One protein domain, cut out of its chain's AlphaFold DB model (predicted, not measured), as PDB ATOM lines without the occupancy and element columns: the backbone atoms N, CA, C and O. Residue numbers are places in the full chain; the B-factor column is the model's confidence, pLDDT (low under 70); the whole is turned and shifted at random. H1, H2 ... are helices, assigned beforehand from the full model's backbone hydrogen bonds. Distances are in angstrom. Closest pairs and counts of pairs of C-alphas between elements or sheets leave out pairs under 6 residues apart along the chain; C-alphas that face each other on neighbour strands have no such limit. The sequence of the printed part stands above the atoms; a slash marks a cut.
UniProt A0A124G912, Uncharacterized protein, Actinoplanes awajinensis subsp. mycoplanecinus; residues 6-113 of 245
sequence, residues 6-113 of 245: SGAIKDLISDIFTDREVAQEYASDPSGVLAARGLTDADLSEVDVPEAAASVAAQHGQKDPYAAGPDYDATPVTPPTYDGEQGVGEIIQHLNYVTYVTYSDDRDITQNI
ATOM      1  N   SER A   6      83.379  88.251  85.835       87.81
ATOM      2  CA  SER A   6      83.849  89.571  86.266       87.81
ATOM      3  C   SER A   6      84.353  90.392  85.078       87.81
ATOM      4  O   SER A   6      84.055  91.583  84.986       87.81
ATOM      5  N   GLY A   7      85.065  89.750  84.142       90.00
ATOM      6  CA  GLY A   7      85.461  90.367  82.875       90.00
ATOM      7  C   GLY A   7      84.256  90.821  82.052       90.00
ATOM      8  O   GLY A   7      84.157  91.994  81.711       90.00
ATOM      9  N   ALA A   8      83.288  89.932  81.822       90.81
ATOM     10  CA  ALA A   8      82.101  90.233  81.021       90.81
ATOM     11  C   ALA A   8      81.220  91.354  81.611       90.81
ATOM     12  O   ALA A   8      80.648  92.141  80.858       90.81
ATOM     13  N   ILE A   9      81.129  91.458  82.941       91.81
ATOM     14  CA  ILE A   9      80.421  92.557  83.616       91.81
ATOM     15  C   ILE A   9      81.173  93.881  83.453       91.81
ATOM     16  O   ILE A   9      80.554  94.894  83.138       91.81
ATOM     17  N   LYS A  10      82.503  93.891  83.615       93.25
ATOM     18  CA  LYS A  10      83.319  95.097  83.383       93.25
ATOM     19  C   LYS A  10      83.243  95.565  81.934       93.25
ATOM     20  O   LYS A  10      83.115  96.765  81.707       93.25
ATOM     21  N   ASP A  11      83.273  94.632  80.988       94.06
ATOM     22  CA  ASP A  11      83.124  94.925  79.564       94.06
ATOM     23  C   ASP A  11      81.747  95.541  79.281       94.06
ATOM     24  O   ASP A  11      81.669  96.592  78.655       94.06
ATOM     25  N   LEU A  12      80.665  94.974  79.833       93.81
ATOM     26  CA  LEU A  12      79.324  95.554  79.706       93.81
ATOM     27  C   LEU A  12      79.234  96.968  80.302       93.81
ATOM     28  O   LEU A  12      78.669  97.855  79.669       93.81
ATOM     29  N   ILE A  13      79.798  97.208  81.489       93.81
ATOM     30  CA  ILE A  13      79.809  98.548  82.103       93.81
ATOM     31  C   ILE A  13      80.623  99.533  81.252       93.81
ATOM     32  O   ILE A  13      80.224 100.683  81.080       93.81
ATOM     33  N   SER A  14      81.750  99.088  80.695       94.81
ATOM     34  CA  SER A  14      82.566  99.885  79.776       94.81
ATOM     35  C   SER A  14      81.787 100.253  78.514       94.81
ATOM     36  O   SER A  14      81.808 101.415  78.098       94.81
ATOM     37  N   ASP A  15      81.071  99.291  77.929       93.81
ATOM     38  CA  ASP A  15      80.214  99.528  76.768       93.81
ATOM     39  C   ASP A  15      79.111 100.536  77.119       93.81
ATOM     40  O   ASP A  15      78.931 101.509  76.395       93.81
ATOM     41  N   ILE A  16      78.449 100.397  78.275       92.12
ATOM     42  CA  ILE A  16      77.452 101.368  78.757       92.12
ATOM     43  C   ILE A  16      78.067 102.765  78.913       92.12
ATOM     44  O   ILE A  16      77.427 103.750  78.586       92.12
ATOM     45  N   PHE A  17      79.305 102.909  79.385       91.38
ATOM     46  CA  PHE A  17      79.915 104.237  79.556       91.38
ATOM     47  C   PHE A  17      80.341 104.913  78.255       91.38
ATOM     48  O   PHE A  17      80.557 106.128  78.239       91.38
ATOM     49  N   THR A  18      80.535 104.146  77.187       91.62
ATOM     50  CA  THR A  18      81.167 104.642  75.959       91.62
ATOM     51  C   THR A  18      80.271 104.567  74.733       91.62
ATOM     52  O   THR A  18      80.498 105.321  73.784       91.62
ATOM     53  N   ASP A  19      79.232 103.733  74.764       92.38
ATOM     54  CA  ASP A  19      78.323 103.484  73.658       92.38
ATOM     55  C   ASP A  19      76.857 103.655  74.081       92.38
ATOM     56  O   ASP A  19      76.259 102.856  74.806       92.38
ATOM     57  N   ARG A  20      76.252 104.723  73.553       89.88
ATOM     58  CA  ARG A  20      74.842 105.049  73.774       89.88
ATOM     59  C   ARG A  20      73.900 103.984  73.207       89.88
ATOM     60  O   ARG A  20      72.837 103.772  73.782       89.88
ATOM     61  N   GLU A  21      74.241 103.349  72.086       90.69
ATOM     62  CA  GLU A  21      73.390 102.319  71.480       90.69
ATOM     63  C   GLU A  21      73.329 101.084  72.382       90.69
ATOM     64  O   GLU A  21      72.239 100.569  72.627       90.69
ATOM     65  N   VAL A  22      74.462 100.688  72.972       90.25
ATOM     66  CA  VAL A  22      74.511  99.581  73.942       90.25
ATOM     67  C   VAL A  22      73.734  99.919  75.211       90.25
ATOM     68  O   VAL A  22      72.984  99.081  75.710       90.25
ATOM     69  N   ALA A  23      73.850 101.146  75.722       88.62
ATOM     70  CA  ALA A  23      73.069 101.588  76.874       88.62
ATOM     71  C   ALA A  23      71.555 101.589  76.595       88.62
ATOM     72  O   ALA A  23      70.765 101.219  77.463       88.62
ATOM     73  N   GLN A  24      71.140 101.960  75.381       87.88
ATOM     74  CA  GLN A  24      69.739 101.933  74.964       87.88
ATOM     75  C   GLN A  24      69.211 100.503  74.772       87.88
ATOM     76  O   GLN A  24      68.077 100.211  75.160       87.88
ATOM     77  N   GLU A  25      70.014  99.613  74.186       88.88
ATOM     78  CA  GLU A  25      69.690  98.188  74.056       88.88
ATOM     79  C   GLU A  25      69.538  97.546  75.437       88.88
ATOM     80  O   GLU A  25      68.517  96.919  75.715       88.88
ATOM     81  N   TYR A  26      70.499  97.798  76.331       90.44
ATOM     82  CA  TYR A  26      70.440  97.353  77.719       90.44
ATOM     83  C   TYR A  26      69.200  97.891  78.433       90.44
ATOM     84  O   TYR A  26      68.474  97.111  79.036       90.44
ATOM     85  N   ALA A  27      68.904  99.190  78.328       85.88
ATOM     86  CA  ALA A  27      67.717  99.776  78.947       85.88
ATOM     87  C   ALA A  27      66.407  99.156  78.431       85.88
ATOM     88  O   ALA A  27      65.436  99.089  79.171       85.88
ATOM     89  N   SER A  28      66.367  98.702  77.175       85.94
ATOM     90  CA  SER A  28      65.161  98.116  76.575       85.94
ATOM     91  C   SER A  28      64.956  96.642  76.941       85.94
ATOM     92  O   SER A  28      63.814  96.199  77.047       85.94
ATOM     93  N   ASP A  29      66.040  95.878  77.106       86.56
ATOM     94  CA  ASP A  29      65.997  94.463  77.498       86.56
ATOM     95  C   ASP A  29      67.237  94.051  78.327       86.56
ATOM     96  O   ASP A  29      68.145  93.378  77.821       86.56
ATOM     97  N   PRO A  30      67.288  94.406  79.628       85.38
ATOM     98  CA  PRO A  30      68.433  94.096  80.487       85.38
ATOM     99  C   PRO A  30      68.722  92.592  80.575       85.38
ATOM    100  O   PRO A  30      69.874  92.151  80.541       85.38
ATOM    101  N   SER A  31      67.659  91.785  80.662       85.25
ATOM    102  CA  SER A  31      67.758  90.328  80.798       85.25
ATOM    103  C   SER A  31      68.259  89.674  79.512       85.25
ATOM    104  O   SER A  31      69.121  88.794  79.574       85.25
ATOM    105  N   GLY A  32      67.777  90.114  78.346       84.94
ATOM    106  CA  GLY A  32      68.245  89.630  77.049       84.94
ATOM    107  C   GLY A  32      69.718  89.946  76.803       84.94
ATOM    108  O   GLY A  32      70.467  89.076  76.355       84.94
ATOM    109  N   VAL A  33      70.170  91.144  77.182       88.56
ATOM    110  CA  VAL A  33      71.573  91.561  77.047       88.56
ATOM    111  C   VAL A  33      72.509  90.750  77.955       88.56
ATOM    112  O   VAL A  33      73.598  90.349  77.528       88.56
ATOM    113  N   LEU A  34      72.091  90.443  79.187       87.00
ATOM    114  CA  LEU A  34      72.841  89.556  80.086       87.00
ATOM    115  C   LEU A  34      72.858  88.107  79.580       87.00
ATOM    116  O   LEU A  34      73.907  87.458  79.610       87.00
ATOM    117  N   ALA A  35      71.732  87.607  79.066       86.94
ATOM    118  CA  ALA A  35      71.631  86.264  78.495       86.94
ATOM    119  C   ALA A  35      72.514  86.108  77.247       86.94
ATOM    120  O   ALA A  35      73.214  85.106  77.104       86.94
ATOM    121  N   ALA A  36      72.554  87.119  76.375       87.56
ATOM    122  CA  ALA A  36      73.411  87.138  75.188       87.56
ATOM    123  C   ALA A  36      74.908  87.070  75.541       87.56
ATOM    124  O   ALA A  36      75.693  86.472  74.804       87.56
ATOM    125  N   ARG A  37      75.297  87.629  76.694       86.94
ATOM    126  CA  ARG A  37      76.654  87.530  77.258       86.94
ATOM    127  C   ARG A  37      76.879  86.258  78.094       86.94
ATOM    128  O   ARG A  37      77.985  86.041  78.582       86.94
ATOM    129  N   GLY A  38      75.866  85.401  78.238       84.12
ATOM    130  CA  GLY A  38      75.929  84.154  79.007       84.12
ATOM    131  C   GLY A  38      76.006  84.355  80.522       84.12
ATOM    132  O   GLY A  38      76.449  83.456  81.230       84.12
ATOM    133  N   LEU A  39      75.607  85.530  81.019       85.38
ATOM    134  CA  LEU A  39      75.684  85.895  82.435       85.38
ATOM    135  C   LEU A  39      74.513  85.334  83.251       85.38
ATOM    136  O   LEU A  39      74.648  85.158  84.454       85.38
ATOM    137  N   THR A  40      73.392  84.997  82.610       84.25
ATOM    138  CA  THR A  40      72.202  84.439  83.278       84.25
ATOM    139  C   THR A  40      72.410  83.040  83.850       84.25
ATOM    140  O   THR A  40      71.759  82.675  84.823       84.25
ATOM    141  N   ASP A  41      73.308  82.259  83.248       81.62
ATOM    142  CA  ASP A  41      73.619  80.879  83.641       81.62
ATOM    143  C   ASP A  41      74.949  80.769  84.407       81.62
ATOM    144  O   ASP A  41      75.395  79.666  84.739       81.62
ATOM    145  N   ALA A  42      75.618  81.901  84.635       83.00
ATOM    146  CA  ALA A  42      76.915  81.956  85.284       83.00
ATOM    147  C   ALA A  42      76.789  82.162  86.799       83.00
ATOM    148  O   ALA A  42      75.762  82.608  87.304       83.00
ATOM    149  N   ASP A  43      77.859  81.837  87.523       81.00
ATOM    150  CA  ASP A  43      77.944  82.129  88.950       81.00
ATOM    151  C   ASP A  43      78.312  83.605  89.153       81.00
ATOM    152  O   ASP A  43      79.386  84.046  88.735       81.00
ATOM    153  N   LEU A  44      77.388  84.369  89.737       83.19
ATOM    154  CA  LEU A  44      77.495  85.818  89.931       83.19
ATOM    155  C   LEU A  44      77.805  86.180  91.391       83.19
ATOM    156  O   LEU A  44      77.987  87.358  91.693       83.19
ATOM    157  N   SER A  45      77.909  85.197  92.294       81.38
ATOM    158  CA  SER A  45      78.007  85.454  93.736       81.38
ATOM    159  C   SER A  45      79.276  86.204  94.142       81.38
ATOM    160  O   SER A  45      79.281  86.874  95.163       81.38
ATOM    161  N   GLU A  46      80.355  86.091  93.362       81.94
ATOM    162  CA  GLU A  46      81.638  86.766  93.624       81.94
ATOM    163  C   GLU A  46      81.777  88.118  92.894       81.94
ATOM    164  O   GLU A  46      82.843  88.739  92.934       81.94
ATOM    165  N   VAL A  47      80.743  88.570  92.177       85.44
ATOM    166  CA  VAL A  47      80.805  89.792  91.365       85.44
ATOM    167  C   VAL A  47      80.406  91.009  92.189       85.44
ATOM    168  O   VAL A  47      79.234  91.209  92.481       85.44
ATOM    169  N   ASP A  48      81.372  91.886  92.456       88.12
ATOM    170  CA  ASP A  48      81.130  93.220  93.011       88.12
ATOM    171  C   ASP A  48      80.914  94.236  91.871       88.12
ATOM    172  O   ASP A  48      81.866  94.743  91.261       88.12
ATOM    173  N   VAL A  49      79.648  94.491  91.520       88.38
ATOM    174  CA  VAL A  49      79.286  95.473  90.480       88.38
ATOM    175  C   VAL A  49      79.660  96.904  90.879       88.38
ATOM    176  O   VAL A  49      80.194  97.607  90.016       88.38
ATOM    177  N   PRO A  50      79.443  97.363  92.128       89.38
ATOM    178  CA  PRO A  50      79.953  98.659  92.572       89.38
ATOM    179  C   PRO A  50      81.460  98.842  92.353       89.38
ATOM    180  O   PRO A  50      81.878  99.845  91.766       89.38
ATOM    181  N   GLU A  51      82.288  97.870  92.748       89.50
ATOM    182  CA  GLU A  51      83.740  97.921  92.541       89.50
ATOM    183  C   GLU A  51      84.095  97.901  91.047       89.50
ATOM    184  O   GLU A  51      84.959  98.663  90.594       89.50
ATOM    185  N   ALA A  52      83.415  97.068  90.253       90.75
ATOM    186  CA  ALA A  52      83.596  97.025  88.805       90.75
ATOM    187  C   ALA A  52      83.269  98.378  88.153       90.75
ATOM    188  O   ALA A  52      84.067  98.876  87.358       90.75
ATOM    189  N   ALA A  53      82.151  99.001  88.529       90.06
ATOM    190  CA  ALA A  53      81.723 100.290  88.002       90.06
ATOM    191  C   ALA A  53      82.688 101.418  88.373       90.06
ATOM    192  O   ALA A  53      83.091 102.181  87.496       90.06
ATOM    193  N   ALA A  54      83.140 101.478  89.627       89.88
ATOM    194  CA  ALA A  54      84.147 102.446  90.058       89.88
ATOM    195  C   ALA A  54      85.478 102.260  89.303       89.88
ATOM    196  O   ALA A  54      86.106 103.231  88.866       89.88
ATOM    197  N   SER A  55      85.900 101.007  89.096       91.06
ATOM    198  CA  SER A  55      87.120 100.681  88.351       91.06
ATOM    199  C   SER A  55      87.043 101.121  86.889       91.06
ATOM    200  O   SER A  55      87.979 101.746  86.386       91.06
ATOM    201  N   VAL A  56      85.933 100.827  86.209       92.25
ATOM    202  CA  VAL A  56      85.712 101.222  84.811       92.25
ATOM    203  C   VAL A  56      85.560 102.742  84.705       92.25
ATOM    204  O   VAL A  56      86.170 103.357  83.831       92.25
ATOM    205  N   ALA A  57      84.858 103.386  85.640       89.00
ATOM    206  CA  ALA A  57      84.708 104.841  85.656       89.00
ATOM    207  C   ALA A  57      86.074 105.534  85.703       89.00
ATOM    208  O   ALA A  57      86.364 106.405  84.881       89.00
ATOM    209  N   ALA A  58      86.963 105.073  86.587       89.12
ATOM    210  CA  ALA A  58      88.326 105.584  86.685       89.12
ATOM    211  C   ALA A  58      89.147 105.364  85.400       89.12
ATOM    212  O   ALA A  58      89.938 106.233  85.027       89.12
ATOM    213  N   GLN A  59      88.962 104.235  84.707       89.62
ATOM    214  CA  GLN A  59      89.656 103.937  83.445       89.62
ATOM    215  C   GLN A  59      89.212 104.856  82.300       89.62
ATOM    216  O   GLN A  59      90.044 105.272  81.493       89.62
ATOM    217  N   HIS A  60      87.927 105.205  82.256       86.50
ATOM    218  CA  HIS A  60      87.341 106.039  81.206       86.50
ATOM    219  C   HIS A  60      87.259 107.530  81.570       86.50
ATOM    220  O   HIS A  60      86.790 108.331  80.764       86.50
ATOM    221  N   GLY A  61      87.724 107.926  82.762       83.75
ATOM    222  CA  GLY A  61      87.634 109.306  83.249       83.75
ATOM    223  C   GLY A  61      86.198 109.770  83.522       83.75
ATOM    224  O   GLY A  61      85.932 110.969  83.483       83.75
ATOM    225  N   GLN A  62      85.287 108.827  83.763       83.00
ATOM    226  CA  GLN A  62      83.883 109.071  84.085       83.00
ATOM    227  C   GLN A  62      83.699 109.282  85.591       83.00
ATOM    228  O   GLN A  62      84.544 108.896  86.406       83.00
ATOM    229  N   LYS A  63      82.577 109.895  85.970       83.50
ATOM    230  CA  LYS A  63      82.168 109.975  87.374       83.50
ATOM    231  C   LYS A  63      81.822 108.569  87.866       83.50
ATOM    232  O   LYS A  63      81.096 107.844  87.196       83.50
ATOM    233  N   ASP A  64      82.332 108.206  89.039       86.38
ATOM    234  CA  ASP A  64      81.933 106.969  89.705       86.38
ATOM    235  C   ASP A  64      80.445 107.062  90.102       86.38
ATOM    236  O   ASP A  64      80.086 107.972  90.860       86.38
ATOM    237  N   PRO A  65      79.582 106.157  89.602       82.31
ATOM    238  CA  PRO A  65      78.157 106.195  89.900       82.31
ATOM    239  C   PRO A  65      77.848 105.973  91.386       82.31
ATOM    240  O   PRO A  65      76.832 106.467  91.858       82.31
ATOM    241  N   TYR A  66      78.726 105.307  92.142       82.69
ATOM    242  CA  TYR A  66      78.544 105.037  93.574       82.69
ATOM    243  C   TYR A  66      79.248 106.055  94.482       82.69
ATOM    244  O   TYR A  66      79.113 105.997  95.709       82.69
ATOM    245  N   ALA A  67      79.989 107.013  93.919       81.12
ATOM    246  CA  ALA A  67      80.641 108.043  94.713       81.12
ATOM    247  C   ALA A  67      79.608 109.029  95.282       81.12
ATOM    248  O   ALA A  67      78.962 109.786  94.555       81.12
ATOM    249  N   ALA A  68      79.495 109.071  96.612       54.12
ATOM    250  CA  ALA A  68      78.657 110.032  97.319       54.12
ATOM    251  C   ALA A  68      79.166 111.470  97.092       54.12
ATOM    252  O   ALA A  68      80.162 111.897  97.679       54.12
ATOM    253  N   GLY A  69      78.468 112.229  96.247       48.09
ATOM    254  CA  GLY A  69      78.749 113.634  95.965       48.09
ATOM    255  C   GLY A  69      77.453 114.411  95.714       48.09
ATOM    256  O   GLY A  69      76.559 113.881  95.054       48.09
ATOM    257  N   PRO A  70      77.309 115.636  96.251       37.53
ATOM    258  CA  PRO A  70      76.071 116.397  96.168       37.53
ATOM    259  C   PRO A  70      75.943 117.054  94.787       37.53
ATOM    260  O   PRO A  70      76.340 118.202  94.608       37.53
ATOM    261  N   ASP A  71      75.392 116.333  93.814       44.84
ATOM    262  CA  ASP A  71      74.849 116.954  92.604       44.84
ATOM    263  C   ASP A  71      73.354 117.203  92.817       44.84
ATOM    264  O   ASP A  71      72.554 116.287  92.983       44.84
ATOM    265  N   TYR A  72      73.007 118.485  92.895       39.44
ATOM    266  CA  TYR A  72      71.723 119.006  93.369       39.44
ATOM    267  C   TYR A  72      70.591 118.981  92.324       39.44
ATOM    268  O   TYR A  72      69.578 119.641  92.548       39.44
ATOM    269  N   ASP A  73      70.729 118.250  91.212       44.78
ATOM    270  CA  ASP A  73      69.773 118.325  90.087       44.78
ATOM    271  C   ASP A  73      69.163 116.986  89.633       44.78
ATOM    272  O   ASP A  73      68.204 116.990  88.863       44.78
ATOM    273  N   ALA A  74      69.628 115.842  90.142       49.06
ATOM    274  CA  ALA A  74      68.995 114.554  89.862       49.06
ATOM    275  C   ALA A  74      68.081 114.157  91.028       49.06
ATOM    276  O   ALA A  74      68.470 114.232  92.195       49.06
ATOM    277  N   THR A  75      66.854 113.724  90.729       48.34
ATOM    278  CA  THR A  75      65.998 113.035  91.705       48.34
ATOM    279  C   THR A  75      66.821 111.964  92.429       48.34
ATOM    280  O   THR A  75      67.521 111.215  91.746       48.34
ATOM    281  N   PRO A  76      66.793 111.891  93.774       52.50
ATOM    282  CA  PRO A  76      67.706 111.037  94.520       52.50
ATOM    283  C   PRO A  76      67.315 109.570  94.337       52.50
ATOM    284  O   PRO A  76      66.549 109.012  95.118       52.50
ATOM    285  N   VAL A  77      67.835 108.947  93.285       64.62
ATOM    286  CA  VAL A  77      67.850 107.495  93.162       64.62
ATOM    287  C   VAL A  77      68.924 106.986  94.114       64.62
ATOM    288  O   VAL A  77      70.095 107.353  94.008       64.62
ATOM    289  N   THR A  78      68.507 106.183  95.088       70.69
ATOM    290  CA  THR A  78      69.429 105.599  96.066       70.69
ATOM    291  C   THR A  78      70.171 104.435  95.403       70.69
ATOM    292  O   THR A  78      69.518 103.634  94.734       70.69
ATOM    293  N   PRO A  79      71.505 104.324  95.548       76.50
ATOM    294  CA  PRO A  79      72.237 103.178  95.023       76.50
ATOM    295  C   PRO A  79      71.718 101.864  95.639       76.50
ATOM    296  O   PRO A  79      71.452 101.834  96.849       76.50
ATOM    297  N   PRO A  80      71.609 100.775  94.854       78.25
ATOM    298  CA  PRO A  80      71.310  99.446  95.381       78.25
ATOM    299  C   PRO A  80      72.353  99.011  96.416       78.25
ATOM    300  O   PRO A  80      73.513  99.437  96.376       78.25
ATOM    301  N   THR A  81      71.934  98.196  97.384       75.19
ATOM    302  CA  THR A  81      72.804  97.765  98.486       75.19
ATOM    303  C   THR A  81      73.491  96.455  98.134       75.19
ATOM    304  O   THR A  81      72.828  95.449  97.960       75.19
ATOM    305  N   TYR A  82      74.823  96.450  98.129       73.31
ATOM    306  CA  TYR A  82      75.608  95.226  97.986       73.31
ATOM    307  C   TYR A  82      75.760  94.517  99.345       73.31
ATOM    308  O   TYR A  82      76.369  95.077 100.262       73.31
ATOM    309  N   ASP A  83      75.231  93.302  99.493       71.69
ATOM    310  CA  ASP A  83      75.289  92.499 100.728       71.69
ATOM    311  C   ASP A  83      76.239  91.285 100.658       71.69
ATOM    312  O   ASP A  83      76.489  90.640 101.681       71.69
ATOM    313  N   GLY A  84      76.855  91.034  99.499       60.38
ATOM    314  CA  GLY A  84      77.963  90.091  99.334       60.38
ATOM    315  C   GLY A  84      77.705  88.913  98.400       60.38
ATOM    316  O   GLY A  84      78.680  88.371  97.893       60.38
ATOM    317  N   GLU A  85      76.451  88.530  98.148       66.19
ATOM    318  CA  GLU A  85      76.098  87.471  97.189       66.19
ATOM    319  C   GLU A  85      75.104  88.021  96.165       66.19
ATOM    320  O   GLU A  85      73.968  88.341  96.500       66.19
ATOM    321  N   GLN A  86      75.515  88.120  94.899       73.00
ATOM    322  CA  GLN A  86      74.654  88.684  93.857       73.00
ATOM    323  C   GLN A  86      74.029  87.591  92.996       73.00
ATOM    324  O   GLN A  86      74.713  86.728  92.445       73.00
ATOM    325  N   GLY A  87      72.706  87.647  92.854       80.69
ATOM    326  CA  GLY A  87      71.977  86.947  91.799       80.69
ATOM    327  C   GLY A  87      71.808  87.828  90.558       80.69
ATOM    328  O   GLY A  87      72.063  89.029  90.595       80.69
ATOM    329  N   VAL A  88      71.299  87.252  89.464       82.62
ATOM    330  CA  VAL A  88      71.040  87.982  88.203       82.62
ATOM    331  C   VAL A  88      70.176  89.230  88.434       82.62
ATOM    332  O   VAL A  88      70.465  90.284  87.877       82.62
ATOM    333  N   GLY A  89      69.147  89.132  89.283       81.06
ATOM    334  CA  GLY A  89      68.277  90.266  89.607       81.06
ATOM    335  C   GLY A  89      69.002  91.409  90.324       81.06
ATOM    336  O   GLY A  89      68.739  92.572  90.040       81.06
ATOM    337  N   GLU A  90      69.957  91.094  91.199       83.50
ATOM    338  CA  GLU A  90      70.749  92.101  91.915       83.50
ATOM    339  C   GLU A  90      71.745  92.794  90.976       83.50
ATOM    340  O   GLU A  90      71.879  94.017  90.974       83.50
ATOM    341  N   ILE A  91      72.368  92.026  90.076       85.00
ATOM    342  CA  ILE A  91      73.228  92.569  89.016       85.00
ATOM    343  C   ILE A  91      72.445  93.531  88.117       85.00
ATOM    344  O   ILE A  91      72.944  94.612  87.807       85.00
ATOM    345  N   ILE A  92      71.220  93.170  87.717       87.81
ATOM    346  CA  ILE A  92      70.352  94.045  86.917       87.81
ATOM    347  C   ILE A  92      70.058  95.343  87.672       87.81
ATOM    348  O   ILE A  92      70.179  96.410  87.081       87.81
ATOM    349  N   GLN A  93      69.735  95.284  88.967       86.75
ATOM    350  CA  GLN A  93      69.498  96.489  89.770       86.75
ATOM    351  C   GLN A  93      70.726  97.412  89.783       86.75
ATOM    352  O   GLN A  93      70.610  98.611  89.511       86.75
ATOM    353  N   HIS A  94      71.918  96.861  90.022       87.50
ATOM    354  CA  HIS A  94      73.157  97.637  89.998       87.50
ATOM    355  C   HIS A  94      73.475  98.213  88.614       87.50
ATOM    356  O   HIS A  94      73.871  99.374  88.510       87.50
ATOM    357  N   LEU A  95      73.293  97.445  87.542       88.88
ATOM    358  CA  LEU A  95      73.534  97.909  86.174       88.88
ATOM    359  C   LEU A  95      72.486  98.937  85.715       88.88
ATOM    360  O   LEU A  95      72.835  99.881  85.004       88.88
ATOM    361  N   ASN A  96      71.235  98.826  86.167       88.25
ATOM    362  CA  ASN A  96      70.192  99.833  85.957       88.25
ATOM    363  C   ASN A  96      70.582 101.154  86.620       88.25
ATOM    364  O   ASN A  96      70.526 102.203  85.976       88.25
ATOM    365  N   TYR A  97      71.054 101.098  87.868       85.88
ATOM    366  CA  TYR A  97      71.560 102.272  88.575       85.88
ATOM    367  C   TYR A  97      72.743 102.919  87.845       85.88
ATOM    368  O   TYR A  97      72.730 104.123  87.592       85.88
ATOM    369  N   VAL A  98      73.738 102.120  87.449       87.88
ATOM    370  CA  VAL A  98      74.912 102.592  86.698       87.88
ATOM    371  C   VAL A  98      74.484 103.276  85.398       87.88
ATOM    372  O   VAL A  98      74.885 104.410  85.150       87.88
ATOM    373  N   THR A  99      73.613 102.640  84.612       86.94
ATOM    374  CA  THR A  99      73.131 103.187  83.333       86.94
ATOM    375  C   THR A  99      72.359 104.489  83.539       86.94
ATOM    376  O   THR A  99      72.574 105.457  82.812       86.94
ATOM    377  N   TYR A 100      71.504 104.565  84.560       86.31
ATOM    378  CA  TYR A 100      70.764 105.784  84.878       86.31
ATOM    379  C   TYR A 100      71.671 106.937  85.297       86.31
ATOM    380  O   TYR A 100      71.471 108.054  84.834       86.31
ATOM    381  N   VAL A 101      72.670 106.688  86.148       84.75
ATOM    382  CA  VAL A 101      73.593 107.744  86.584       84.75
ATOM    383  C   VAL A 101      74.452 108.233  85.419       84.75
ATOM    384  O   VAL A 101      74.678 109.434  85.293       84.75
ATOM    385  N   THR A 102      74.898 107.336  84.540       85.69
ATOM    386  CA  THR A 102      75.670 107.704  83.344       85.69
ATOM    387  C   THR A 102      74.853 108.527  82.353       85.69
ATOM    388  O   THR A 102      75.379 109.465  81.757       85.69
ATOM    389  N   TYR A 103      73.572 108.198  82.186       85.69
ATOM    390  CA  TYR A 103      72.682 108.815  81.204       85.69
ATOM    391  C   TYR A 103      71.582 109.662  81.841       85.69
ATOM    392  O   TYR A 103      70.510 109.797  81.259       85.69
ATOM    393  N   SER A 104      71.828 110.271  83.005       80.75
ATOM    394  CA  SER A 104      70.802 111.010  83.760       80.75
ATOM    395  C   SER A 104      70.128 112.127  82.953       80.75
ATOM    396  O   SER A 104      68.970 112.463  83.202       80.75
ATOM    397  N   ASP A 105      70.836 112.672  81.962       77.38
ATOM    398  CA  ASP A 105      70.353 113.728  81.069       77.38
ATOM    399  C   ASP A 105      69.665 113.195  79.792       77.38
ATOM    400  O   ASP A 105      69.038 113.959  79.054       77.38
ATOM    401  N   ASP A 106      69.762 111.890  79.508       76.25
ATOM    402  CA  ASP A 106      69.151 111.244  78.344       76.25
ATOM    403  C   ASP A 106      67.807 110.611  78.716       76.25
ATOM    404  O   ASP A 106      67.705 109.529  79.306       76.25
ATOM    405  N   ARG A 107      66.736 111.311  78.339       77.81
ATOM    406  CA  ARG A 107      65.366 110.908  78.656       77.81
ATOM    407  C   ARG A 107      64.935 109.616  77.962       77.81
ATOM    408  O   ARG A 107      64.008 108.973  78.448       77.81
ATOM    409  N   ASP A 108      65.526 109.266  76.824       77.88
ATOM    410  CA  ASP A 108      65.126 108.075  76.068       77.88
ATOM    411  C   ASP A 108      65.677 106.811  76.728       77.88
ATOM    412  O   ASP A 108      64.999 105.791  76.774       77.88
ATOM    413  N   ILE A 109      66.885 106.889  77.289       75.38
ATOM    414  CA  ILE A 109      67.495 105.783  78.034       75.38
ATOM    415  C   ILE A 109      66.844 105.670  79.413       75.38
ATOM    416  O   ILE A 109      66.340 104.610  79.773       75.38
ATOM    417  N   THR A 110      66.757 106.772  80.156       77.81
ATOM    418  CA  THR A 110      66.236 106.764  81.535       77.81
ATOM    419  C   THR A 110      64.752 106.409  81.651       77.81
ATOM    420  O   THR A 110      64.351 105.904  82.692       77.81
ATOM    421  N   GLN A 111      63.931 106.618  80.612       75.69
ATOM    422  CA  GLN A 111      62.530 106.160  80.602       75.69
ATOM    423  C   GLN A 111      62.373 104.645  80.435       75.69
ATOM    424  O   GLN A 111      61.338 104.110  80.821       75.69
ATOM    425  N   ASN A 112      63.352 103.982  79.820       75.50
ATOM    426  CA  ASN A 112      63.286 102.546  79.551       75.50
ATOM    427  C   ASN A 112      63.882 101.719  80.696       75.50
ATOM    428  O   ASN A 112      63.570 100.541  80.819       75.50
ATOM    429  N   ILE A 113      64.689 102.335  81.562       76.38
ATOM    430  CA  ILE A 113      65.246 101.665  82.733       76.38
ATOM    431  C   ILE A 113      64.188 101.620  83.839       76.38
ATOM    432  O   ILE A 113      63.755 102.656  84.343       76.38
TER     433      ILE A 113
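Overview. This is residues 6 to 113 of the 245 residues of an uncharacterized protein of Actinoplanes awajinensis subsp. mycoplanecinus (UniProt A0A124G912). A cluster of helices is built round the longest one, H5, which lies in the middle, with H1 and H4 packed on it and running the same way. H1 turns a corner into H2, on which the short H6 packs, while two long loops, residues 37 to 48 and 61 to 87, reach to the far ends of the longest axis at Asp 41 and Tyr 72. The printed part has 108 residues with six named helices, H1 to H6 in order along the chain, and no named strand; its class is all helix. It is compact, with a radius of gyration of the C-alphas of 12.9 A, and spans 39 by 27 by 23 A.

Arrangement. H1, residues 6 to 18, and H2, residues 20 to 28, touch only at the corner, with the C-alphas of Ile 16 and Ala 23 closest at 4.8 A. H3, residues 30 to 36, is close to H2 but not clearly touching; their closest C-alphas, of Tyr 26 and Val 33, are 5.9 A apart. H4, residues 49 to 60, touches H1 at a steep tilt of 50 degrees, the same way, closest at the C-alphas of Lys 10 and Ala 52, 5.8 A. H5, residues 88 to 102, is the hub, touching four helices. With residues 13 to 17 alone, H1 touches it at a shallow tilt of 27 degrees, closest at the C-alphas of Ile 16 and Thr 99, 6.6 A. With residues 49 to 53 alone, H4 touches H5 at a shallow tilt of 34 degrees, only just short of steep; the closest C-alphas, of Val 49 and His 94, are 6.5 A apart. H5 and H2 only just touch, with 3 pairs of C-alphas within 8 A, the closest being those of Thr 99 and Ala 23, 6.7 A. H6, residues 107 to 110, touches H2, closest at the C-alphas of Ile 109 and Gln 24, 5.4 A. H4 and H6 are apart. In H1 to H5 every O i to N i+4 pair is within hydrogen-bond range; H6 is too short for such a pair.

Along the chain. H1 begins at C-alpha 6 (83.849, 89.571, 86.266) and is 18.5 A long. H2 measures 12.2 A, H3 10.1 A and H4 16.2 A. H5 begins at C-alpha 88 (71.040, 87.982, 88.203) and is 20.8 A long. H6, 5.1 A, ends at C-alpha 110 (66.236, 106.764, 81.535).

Size, cuts and confidence. The two C-alphas farthest apart, of Asp 41 and Tyr 72, are 39.4 A from each other. The printed part has no cut. The links H3 to H4 and H4 to H5 are long. Mean pLDDT of the printed part is 81.5, and residues 68 to 77 and 84 to 85 are under 70.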